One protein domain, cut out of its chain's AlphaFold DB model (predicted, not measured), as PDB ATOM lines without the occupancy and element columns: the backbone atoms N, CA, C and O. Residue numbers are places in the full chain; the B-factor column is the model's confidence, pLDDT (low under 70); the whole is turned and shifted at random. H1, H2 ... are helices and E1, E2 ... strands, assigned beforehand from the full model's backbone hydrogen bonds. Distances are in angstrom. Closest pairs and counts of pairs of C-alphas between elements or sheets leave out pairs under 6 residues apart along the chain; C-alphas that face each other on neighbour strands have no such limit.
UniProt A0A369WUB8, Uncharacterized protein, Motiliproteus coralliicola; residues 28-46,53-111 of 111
ATOM      1  N   LEU A  28      24.817  95.831  25.443       96.44
ATOM      2  CA  LEU A  28      23.765  95.959  26.444       96.44
ATOM      3  C   LEU A  28      22.447  96.344  25.766       96.44
ATOM      4  O   LEU A  28      22.402  97.218  24.900       96.44
ATOM      5  N   LEU A  29      21.371  95.681  26.169       95.00
ATOM      6  CA  LEU A  29      20.024  95.879  25.654       95.00
ATOM      7  C   LEU A  29      19.078  96.165  26.819       95.00
ATOM      8  O   LEU A  29      19.106  95.461  27.826       95.00
ATOM      9  N   GLN A  30      18.208  97.163  26.671       97.31
ATOM     10  CA  GLN A  30      17.119  97.379  27.618       97.31
ATOM     11  C   GLN A  30      16.030  96.323  27.389       97.31
ATOM     12  O   GLN A  30      15.428  96.275  26.317       97.31
ATOM     13  N   HIS A  31      15.789  95.472  28.384       97.50
ATOM     14  CA  HIS A  31      14.781  94.416  28.334       97.50
ATOM     15  C   HIS A  31      13.421  94.915  28.856       97.50
ATOM     16  O   HIS A  31      13.362  95.805  29.708       97.50
ATOM     17  N   GLN A  32      12.318  94.310  28.401       96.75
ATOM     18  CA  GLN A  32      10.946  94.662  28.805       96.75
ATOM     19  C   GLN A  32      10.694  94.577  30.321       96.75
ATOM     20  O   GLN A  32       9.784  95.218  30.834       96.75
ATOM     21  N   SER A  33      11.518  93.826  31.058       94.50
ATOM     22  CA  SER A  33      11.462  93.763  32.525       94.50
ATOM     23  C   SER A  33      12.021  95.015  33.222       94.50
ATOM     24  O   SER A  33      12.154  95.012  34.442       94.50
ATOM     25  N   GLY A  34      12.443  96.037  32.472       94.75
ATOM     26  CA  GLY A  34      13.009  97.275  33.012       94.75
ATOM     27  C   GLY A  34      14.496  97.200  33.379       94.75
ATOM     28  O   GLY A  34      15.038  98.179  33.884       94.75
ATOM     29  N   THR A  35      15.181  96.087  33.096       95.50
ATOM     30  CA  THR A  35      16.619  95.924  33.371       95.50
ATOM     31  C   THR A  35      17.447  95.875  32.093       95.50
ATOM     32  O   THR A  35      16.943  95.475  31.041       95.50
ATOM     33  N   SER A  36      18.722  96.250  32.180       97.25
ATOM     34  CA  SER A  36      19.673  95.995  31.100       97.25
ATOM     35  C   SER A  36      20.127  94.536  31.139       97.25
ATOM     36  O   SER A  36      20.317  93.960  32.210       97.25
ATOM     37  N   VAL A  37      20.307  93.939  29.967       97.19
ATOM     38  CA  VAL A  37      20.847  92.587  29.782       97.19
ATOM     39  C   VAL A  37      21.981  92.629  28.769       97.19
ATOM     40  O   VAL A  37      21.988  93.486  27.885       97.19
ATOM     41  N   TYR A  38      22.945  91.719  28.888       97.69
ATOM     42  CA  TYR A  38      24.050  91.634  27.938       97.69
ATOM     43  C   TYR A  38      23.722  90.634  26.833       97.69
ATOM     44  O   TYR A  38      23.338  89.499  27.118       97.69
ATOM     45  N   VAL A  39      23.872  91.066  25.582       97.25
ATOM     46  CA  VAL A  39      23.683  90.229  24.399       97.25
ATOM     47  C   VAL A  39      25.014  90.016  23.700       97.25
ATOM     48  O   VAL A  39      25.706  90.988  23.395       97.25
ATOM     49  N   TRP A  40      25.336  88.761  23.394       96.44
ATOM     50  CA  TRP A  40      26.511  88.400  22.604       96.44
ATOM     51  C   TRP A  40      26.205  87.345  21.545       96.44
ATOM     52  O   TRP A  40      25.198  86.631  21.614       96.44
ATOM     53  N   TRP A  41      27.092  87.258  20.554       95.81
ATOM     54  CA  TRP A  41      26.884  86.452  19.355       95.81
ATOM     55  C   TRP A  41      27.937  85.362  19.167       95.81
ATOM     56  O   TRP A  41      29.137  85.601  19.313       95.81
ATOM     57  N   ALA A  42      27.494  84.177  18.739       95.44
ATOM     58  CA  ALA A  42      28.382  83.110  18.277       95.44
ATOM     59  C   ALA A  42      27.937  82.522  16.940       95.44
ATOM     60  O   ALA A  42      26.743  82.329  16.692       95.44
ATOM     61  N   LEU A  43      28.916  82.200  16.090       95.06
ATOM     62  CA  LEU A  43      28.673  81.520  14.825       95.06
ATOM     63  C   LEU A  43      28.469  80.027  15.082       95.06
ATOM     64  O   LEU A  43      29.233  79.386  15.802       95.06
ATOM     65  N   GLY A  44      27.433  79.476  14.468       93.44
ATOM     66  CA  GLY A  44      27.000  78.104  14.634       93.44
ATOM     67  C   GLY A  44      26.889  77.341  13.326       93.44
ATOM     68  O   GLY A  44      26.875  77.906  12.233       93.44
ATOM     69  N   LYS A  45      26.757  76.019  13.458       93.81
ATOM     70  CA  LYS A  45      26.363  75.115  12.375       93.81
ATOM     71  C   LYS A  45      25.142  74.324  12.829       93.81
ATOM     72  O   LYS A  45      25.116  73.795  13.941       93.81
ATOM     73  N   ARG A  46      24.142  74.214  11.962       92.88
ATOM     74  CA  ARG A  46      22.921  73.436  12.185       92.88
ATOM     75  C   ARG A  46      22.732  72.417  11.079       92.88
ATOM     76  O   ARG A  46      23.358  72.493  10.024       92.88
ATOM     77  N   ARG A  53      23.357  70.707   6.015       91.69
ATOM     78  CA  ARG A  53      24.075  71.554   6.975       91.69
ATOM     79  C   ARG A  53      24.026  73.009   6.530       91.69
ATOM     80  O   ARG A  53      24.142  73.294   5.346       91.69
ATOM     81  N   TRP A  54      23.911  73.922   7.486       88.56
ATOM     82  CA  TRP A  54      23.934  75.359   7.222       88.56
ATOM     83  C   TRP A  54      24.559  76.125   8.394       88.56
ATOM     84  O   TRP A  54      24.589  75.628   9.525       88.56
ATOM     85  N   LYS A  55      25.114  77.309   8.113       91.62
ATOM     86  CA  LYS A  55      25.683  78.221   9.117       91.62
ATOM     87  C   LYS A  55      24.588  79.159   9.633       91.62
ATOM     88  O   LYS A  55      23.740  79.594   8.860       91.62
ATOM     89  N   CYS A  56      24.625  79.488  10.917       93.88
ATOM     90  CA  CYS A  56      23.655  80.372  11.566       93.88
ATOM     91  C   CYS A  56      24.335  81.206  12.655       93.88
ATOM     92  O   CYS A  56      25.388  80.822  13.163       93.88
ATOM     93  N   TRP A  57      23.726  82.318  13.049       95.69
ATOM     94  CA  TRP A  57      24.110  83.056  14.247       95.69
ATOM     95  C   TRP A  57      23.272  82.603  15.442       95.69
ATOM     96  O   TRP A  57      22.083  82.313  15.315       95.69
ATOM     97  N   PHE A  58      23.892  82.577  16.615       96.31
ATOM     98  CA  PHE A  58      23.203  82.468  17.894       96.31
ATOM     99  C   PHE A  58      23.375  83.769  18.662       96.31
ATOM    100  O   PHE A  58      24.510  84.163  18.927       96.31
ATOM    101  N   ALA A  59      22.262  84.402  19.021       96.88
ATOM    102  CA  ALA A  59      22.230  85.484  19.994       96.88
ATOM    103  C   ALA A  59      21.966  84.895  21.379       96.88
ATOM    104  O   ALA A  59      21.012  84.132  21.555       96.88
ATOM    105  N   TYR A  60      22.781  85.269  22.354       97.81
ATOM    106  CA  TYR A  60      22.626  84.871  23.747       97.81
ATOM    107  C   TYR A  60      22.333  86.097  24.592       97.81
ATOM    108  O   TYR A  60      23.093  87.055  24.560       97.81
ATOM    109  N   ILE A  61      21.250  86.051  25.361       97.88
ATOM    110  CA  ILE A  61      20.937  87.038  26.391       97.88
ATOM    111  C   ILE A  61      21.399  86.469  27.726       97.88
ATOM    112  O   ILE A  61      20.796  85.511  28.210       97.88
ATOM    113  N   GLU A  62      22.442  87.043  28.317       97.81
ATOM    114  CA  GLU A  62      22.939  86.670  29.642       97.81
ATOM    115  C   GLU A  62      22.245  87.453  30.752       97.81
ATOM    116  O   GLU A  62      22.062  88.671  30.670       97.81
ATOM    117  N   TYR A  63      21.897  86.741  31.821       98.06
ATOM    118  CA  TYR A  63      21.281  87.312  33.010       98.06
ATOM    119  C   TYR A  63      21.578  86.472  34.258       98.06
ATOM    120  O   TYR A  63      22.170  85.390  34.191       98.06
ATOM    121  N   ARG A  64      21.172  86.976  35.427       98.12
ATOM    122  CA  ARG A  64      21.319  86.285  36.715       98.12
ATOM    123  C   ARG A  64      19.968  85.857  37.268       98.12
ATOM    124  O   ARG A  64      18.966  86.555  37.104       98.12
ATOM    125  N   ARG A  65      19.954  84.716  37.953       97.88
ATOM    126  CA  ARG A  65      18.801  84.224  38.722       97.88
ATOM    127  C   ARG A  65      18.882  84.681  40.179       97.88
ATOM    128  O   ARG A  65      19.904  85.205  40.615       97.88
ATOM    129  N   ALA A  66      17.801  84.485  40.936       97.00
ATOM    130  CA  ALA A  66      17.711  84.917  42.336       97.00
ATOM    131  C   ALA A  66      18.751  84.241  43.250       97.00
ATOM    132  O   ALA A  66      19.264  84.869  44.169       97.00
ATOM    133  N   ASP A  67      19.117  82.994  42.944       96.31
ATOM    134  CA  ASP A  67      20.194  82.249  43.614       96.31
ATOM    135  C   ASP A  67      21.607  82.717  43.222       96.31
ATOM    136  O   ASP A  67      22.605  82.131  43.634       96.31
ATOM    137  N   GLY A  68      21.696  83.756  42.392       94.00
ATOM    138  CA  GLY A  68      22.947  84.313  41.928       94.00
ATOM    139  C   GLY A  68      23.642  83.470  40.867       94.00
ATOM    140  O   GLY A  68      24.782  83.780  40.576       94.00
ATOM    141  N   ARG A  69      23.044  82.441  40.256       96.81
ATOM    142  CA  ARG A  69      23.665  81.736  39.116       96.81
ATOM    143  C   ARG A  69      23.499  82.508  37.804       96.81
ATOM    144  O   ARG A  69      22.507  83.214  37.615       96.81
ATOM    145  N   SER A  70      24.452  82.340  36.882       96.75
ATOM    146  CA  SER A  70      24.282  82.763  35.483       96.75
ATOM    147  C   SER A  70      23.249  81.894  34.778       96.75
ATOM    148  O   SER A  70      23.201  80.680  34.977       96.75
ATOM    149  N   ALA A  71      22.473  82.519  33.904       97.38
ATOM    150  CA  ALA A  71      21.603  81.865  32.945       97.38
ATOM    151  C   ALA A  71      21.696  82.593  31.601       97.38
ATOM    152  O   ALA A  71      22.143  83.741  31.531       97.38
ATOM    153  N   TYR A  72      21.274  81.916  30.536       96.94
ATOM    154  CA  TYR A  72      21.168  82.532  29.223       96.94
ATOM    155  C   TYR A  72      19.893  82.107  28.505       96.94
ATOM    156  O   TYR A  72      19.380  81.003  28.702       96.94
ATOM    157  N   ARG A  73      19.390  82.994  27.645       97.19
ATOM    158  CA  ARG A  73      18.378  82.668  26.639       97.19
ATOM    159  C   ARG A  73      19.013  82.751  25.261       97.19
ATOM    160  O   ARG A  73      19.700  83.720  24.968       97.19
ATOM    161  N   GLN A  74      18.774  81.742  24.431       95.94
ATOM    162  CA  GLN A  74      19.337  81.655  23.087       95.94
ATOM    163  C   GLN A  74      18.260  81.908  22.027       95.94
ATOM    164  O   GLN A  74      17.161  81.355  22.116       95.94
ATOM    165  N   LEU A  75      18.608  82.681  20.999       95.12
ATOM    166  CA  LEU A  75      17.857  82.814  19.755       95.12
ATOM    167  C   LEU A  75      18.748  82.400  18.578       95.12
ATOM    168  O   LEU A  75      19.891  82.837  18.464       95.12
ATOM    169  N   GLU A  76      18.229  81.536  17.712       95.00
ATOM    170  CA  GLU A  76      18.899  81.090  16.488       95.00
ATOM    171  C   GLU A  76      18.415  81.898  15.290       95.00
ATOM    172  O   GLU A  76      17.213  82.078  15.097       95.00
ATOM    173  N   LEU A  77      19.358  82.367  14.478       93.31
ATOM    174  CA  LEU A  77      19.104  83.282  13.378       93.31
ATOM    175  C   LEU A  77      19.878  82.849  12.140       93.31
ATOM    176  O   LEU A  77      21.051  82.476  12.211       93.31
ATOM    177  N   ALA A  78      19.233  82.944  10.981       90.88
ATOM    178  CA  ALA A  78      19.947  82.831   9.721       90.88
ATOM    179  C   ALA A  78      20.950  83.976   9.540       90.88
ATOM    180  O   ALA A  78      20.804  85.043  10.142       90.88
ATOM    181  N   LEU A  79      22.018  83.719   8.776       90.75
ATOM    182  CA  LEU A  79      23.144  84.652   8.665       90.75
ATOM    183  C   LEU A  79      22.719  86.017   8.116       90.75
ATOM    184  O   LEU A  79      23.170  87.043   8.618       90.75
ATOM    185  N   ASP A  80      21.834  86.005   7.124       87.62
ATOM    186  CA  ASP A  80      21.210  87.172   6.502       87.62
ATOM    187  C   ASP A  80      20.287  87.919   7.471       87.62
ATOM    188  O   ASP A  80      20.236  89.148   7.467       87.62
ATOM    189  N   LYS A  81      19.600  87.182   8.347       88.25
ATOM    190  CA  LYS A  81      18.669  87.767   9.308       88.25
ATOM    191  C   LYS A  81      19.363  88.475  10.451       88.25
ATOM    192  O   LYS A  81      18.831  89.476  10.885       88.25
ATOM    193  N   ALA A  82      20.532  88.035  10.919       84.94
ATOM    194  CA  ALA A  82      21.162  88.550  12.146       84.94
ATOM    195  C   ALA A  82      21.427  90.074  12.194       84.94
ATOM    196  O   ALA A  82      21.709  90.604  13.265       84.94
ATOM    197  N   ARG A  83      21.338  90.777  11.057       81.81
ATOM    198  CA  ARG A  83      21.480  92.241  10.958       81.81
ATOM    199  C   ARG A  83      20.155  92.999  10.891       81.81
ATOM    200  O   ARG A  83      20.163  94.225  10.848       81.81
ATOM    201  N   ASP A  84      19.035  92.290  10.868       89.44
ATOM    202  CA  ASP A  84      17.712  92.891  10.870       89.44
ATOM    203  C   ASP A  84      17.502  93.679  12.173       89.44
ATOM    204  O   ASP A  84      17.644  93.151  13.281       89.44
ATOM    205  N   ALA A  85      17.155  94.959  12.038       84.38
ATOM    206  CA  ALA A  85      16.908  95.851  13.165       84.38
ATOM    207  C   ALA A  85      15.804  95.325  14.101       84.38
ATOM    208  O   ALA A  85      15.847  95.575  15.308       84.38
ATOM    209  N   THR A  86      14.850  94.552  13.572       91.56
ATOM    210  CA  THR A  86      13.745  93.970  14.344       91.56
ATOM    211  C   THR A  86      14.206  92.913  15.345       91.56
ATOM    212  O   THR A  86      13.539  92.704  16.359       91.56
ATOM    213  N   ILE A  87      15.370  92.283  15.142       93.00
ATOM    214  CA  ILE A  87      15.887  91.263  16.066       93.00
ATOM    215  C   ILE A  87      16.134  91.849  17.443       93.00
ATOM    216  O   ILE A  87      15.868  91.205  18.452       93.00
ATOM    217  N   TRP A  88      16.604  93.087  17.510       91.62
ATOM    218  CA  TRP A  88      16.860  93.731  18.787       91.62
ATOM    219  C   TRP A  88      15.590  93.984  19.595       91.62
ATOM    220  O   TRP A  88      15.621  93.886  20.820       91.62
ATOM    221  N   GLN A  89      14.477  94.251  18.912       93.00
ATOM    222  CA  GLN A  89      13.162  94.322  19.538       93.00
ATOM    223  C   GLN A  89      12.682  92.934  19.981       93.00
ATOM    224  O   GLN A  89      12.136  92.796  21.069       93.00
ATOM    225  N   GLN A  90      12.924  91.888  19.187       94.06
ATOM    226  CA  GLN A  90      12.587  90.517  19.588       94.06
ATOM    227  C   GLN A  90      13.379  90.092  20.831       94.06
ATOM    228  O   GLN A  90      12.803  89.586  21.790       94.06
ATOM    229  N   LEU A  91      14.690  90.351  20.851       94.75
ATOM    230  CA  LEU A  91      15.567  90.055  21.982       94.75
ATOM    231  C   LEU A  91      15.135  90.803  23.252       94.75
ATOM    232  O   LEU A  91      15.171  90.221  24.331       94.75
ATOM    233  N   SER A  92      14.676  92.057  23.147       95.38
ATOM    234  CA  SER A  92      14.220  92.821  24.320       95.38
ATOM    235  C   SER A  92      12.886  92.331  24.888       95.38
ATOM    236  O   SER A  92      12.535  92.701  26.009       95.38
ATOM    237  N   GLN A  93      12.168  91.488  24.143       95.81
ATOM    238  CA  GLN A  93      10.859  90.938  24.498       95.81
ATOM    239  C   GLN A  93      10.892  89.432  24.809       95.81
ATOM    240  O   GLN A  93       9.857  88.847  25.140       95.81
ATOM    241  N   LEU A  94      12.052  88.775  24.711       95.38
ATOM    242  CA  LEU A  94      12.162  87.349  25.009       95.38
ATOM    243  C   LEU A  94      11.881  87.071  26.487       95.38
ATOM    244  O   LEU A  94      12.398  87.739  27.372       95.38
ATOM    245  N   ALA A  95      11.103  86.029  26.772       95.81
ATOM    246  CA  ALA A  95      10.910  85.581  28.146       95.81
ATOM    247  C   ALA A  95      12.242  85.080  28.739       95.81
ATOM    248  O   ALA A  95      12.904  84.202  28.170       95.81
ATOM    249  N   LEU A  96      12.622  85.647  29.887       97.00
ATOM    250  CA  LEU A  96      13.827  85.296  30.641       97.00
ATOM    251  C   LEU A  96      13.423  84.597  31.945       97.00
ATOM    252  O   LEU A  96      13.232  85.231  32.985       97.00
ATOM    253  N   ASP A  97      13.248  83.279  31.869       95.50
ATOM    254  CA  ASP A  97      12.730  82.474  32.975       95.50
ATOM    255  C   ASP A  97      13.630  82.548  34.217       95.50
ATOM    256  O   ASP A  97      14.808  82.189  34.207       95.50
ATOM    257  N   GLY A  98      13.056  83.002  35.331       96.44
ATOM    258  CA  GLY A  98      13.787  83.145  36.589       96.44
ATOM    259  C   GLY A  98      14.798  84.294  36.607       96.44
ATOM    260  O   GLY A  98      15.683  84.279  37.466       96.44
ATOM    261  N   LEU A  99      14.676  85.268  35.697       98.06
ATOM    262  CA  LEU A  99      15.408  86.530  35.752       98.06
ATOM    263  C   LEU A  99      15.252  87.194  37.122       98.06
ATOM    264  O   LEU A  99      14.143  87.457  37.583       98.06
ATOM    265  N   CYS A 100      16.378  87.540  37.736       98.12
ATOM    266  CA  CYS A 100      16.428  88.427  38.884       98.12
ATOM    267  C   CYS A 100      17.025  89.765  38.445       98.12
ATOM    268  O   CYS A 100      18.215  89.854  38.129       98.12
ATOM    269  N   VAL A 101      16.182  90.803  38.417       97.75
ATOM    270  CA  VAL A 101      16.557  92.162  37.992       97.75
ATOM    271  C   VAL A 101      17.715  92.693  38.828       97.75
ATOM    272  O   VAL A 101      18.733  93.083  38.266       97.75
ATOM    273  N   GLU A 102      17.597  92.621  40.152       97.62
ATOM    274  CA  GLU A 102      18.598  93.140  41.083       97.62
ATOM    275  C   GLU A 102      19.962  92.455  40.911       97.62
ATOM    276  O   GLU A 102      20.982  93.125  40.762       97.62
ATOM    277  N   GLN A 103      19.991  91.119  40.869       97.75
ATOM    278  CA  GLN A 103      21.236  90.368  40.678       97.75
ATOM    279  C   GLN A 103      21.864  90.645  39.309       97.75
ATOM    280  O   GLN A 103      23.084  90.737  39.196       97.75
ATOM    281  N   THR A 104      21.040  90.795  38.269       97.88
ATOM    282  CA  THR A 104      21.519  91.106  36.914       97.88
ATOM    283  C   THR A 104      22.130  92.503  36.859       97.88
ATOM    284  O   THR A 104      23.227  92.653  36.335       97.88
ATOM    285  N   GLN A 105      21.481  93.504  37.460       96.75
ATOM    286  CA  GLN A 105      22.015  94.868  37.542       96.75
ATOM    287  C   GLN A 105      23.333  94.906  38.310       96.75
ATOM    288  O   GLN A 105      24.320  95.416  37.792       96.75
ATOM    289  N   ARG A 106      23.375  94.300  39.505       96.56
ATOM    290  CA  ARG A 106      24.598  94.224  40.321       96.56
ATOM    291  C   ARG A 106      25.751  93.576  39.556       96.56
ATOM    292  O   ARG A 106      26.865  94.082  39.596       96.56
ATOM    293  N   TRP A 107      25.481  92.473  38.857       96.56
ATOM    294  CA  TRP A 107      26.480  91.785  38.044       96.56
ATOM    295  C   TRP A 107      26.997  92.656  36.894       96.56
ATOM    296  O   TRP A 107      28.206  92.727  36.697       96.56
ATOM    297  N   LEU A 108      26.111  93.342  36.168       96.12
ATOM    298  CA  LEU A 108      26.506  94.215  35.061       96.12
ATOM    299  C   LEU A 108      27.299  95.439  35.523       96.12
ATOM    300  O   LEU A 108      28.230  95.839  34.836       96.12
ATOM    301  N   SER A 109      26.970  96.018  36.680       94.31
ATOM    302  CA  SER A 109      27.717  97.149  37.245       94.31
ATOM    303  C   SER A 109      29.116  96.777  37.748       94.31
ATOM    304  O   SER A 109      29.931  97.668  37.962       94.31
ATOM    305  N   ALA A 110      29.386  95.489  37.967       92.69
ATOM    306  CA  ALA A 110      30.681  94.985  38.421       92.69
ATOM    307  C   ALA A 110      31.578  94.477  37.276       92.69
ATOM    308  O   ALA A 110      32.655  93.946  37.551       92.69
ATOM    309  N   ARG A 111      31.114  94.567  36.024       85.88
ATOM    310  CA  ARG A 111      31.788  94.037  34.834       85.88
ATOM    311  C   ARG A 111      32.673  95.074  34.150       85.88
ATOM    312  O   ARG A 111      32.346  96.277  34.226       85.88
TER     313      ARG A 111
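AT A GLANCE: This is residues 28 to 46 and 53 to 111 of the 111 residues of an uncharacterized protein of Motiliproteus coralliicola (UniProt A0A369WUB8). Picture a long, strongly twisted antiparallel sheet of three long strands, E2, E3 and E4, with short E1 at one edge and one short helix on each face. H1 crosses one face; H2 packs on the opposite face, at the end where E2 begins and E3 ends. The printed part has 78 residues, with four named strands and then two named helices; the sheet's order is E1 E2 E3 E4, the class mixed. The whole is compact, with a radius of gyration of the C-alphas of 13.1 A, and elongated, spanning 39 by 22 by 22 A.

HOW THE PARTS SIT: Start at edge strand E1, residues 28 to 30, a hairpin with antiparallel E2, residues 36 to 46; N 29 and O 37 are 2.9 A apart, within hydrogen-bond range. E2 bends by 62 degrees at residue 43, and its residues 38 to 46 pair antiparallel with E3, residues 53 to 64, N 44 and O 56 at 2.8 A. E3 forms a hairpin with antiparallel edge strand E4, residues 70 to 78, N 59 and O 75 at 2.9 A. H1, residues 85 to 93, is on the sheet at a height of 5.4 A, across the strands and only just over E2, with 3 C-alphas falling on it. Its closest C-alphas to E1 are Ser 92 and Gln 30, 6.3 A apart. H2, residues 101 to 109, is on the opposite face at a height of 5.0 A; its closest C-alphas to E3 are Thr 104 and Arg 64, 4.8 A apart. Every O i to N i+4 pair is within hydrogen-bond range in H2, 4 of 5 in H1.

IN THESE COORDINATES: Find C-alpha 28 at (23.765, 95.959, 26.444), where E1 begins. E2 measures 29.6 A, E3 33.3 A and E4 26.1 A. H2 ends at C-alpha 109, (27.717, 97.149, 37.245).

THE WHOLE: The farthest C-alphas, Arg 53 and Glu 102, are 40.7 A apart. Residues 47 to 52 are cut out, leaving C-alphas 46 and 53 5.7 A apart. Of the links printed whole, none is long. No printed residue has pLDDT under 70.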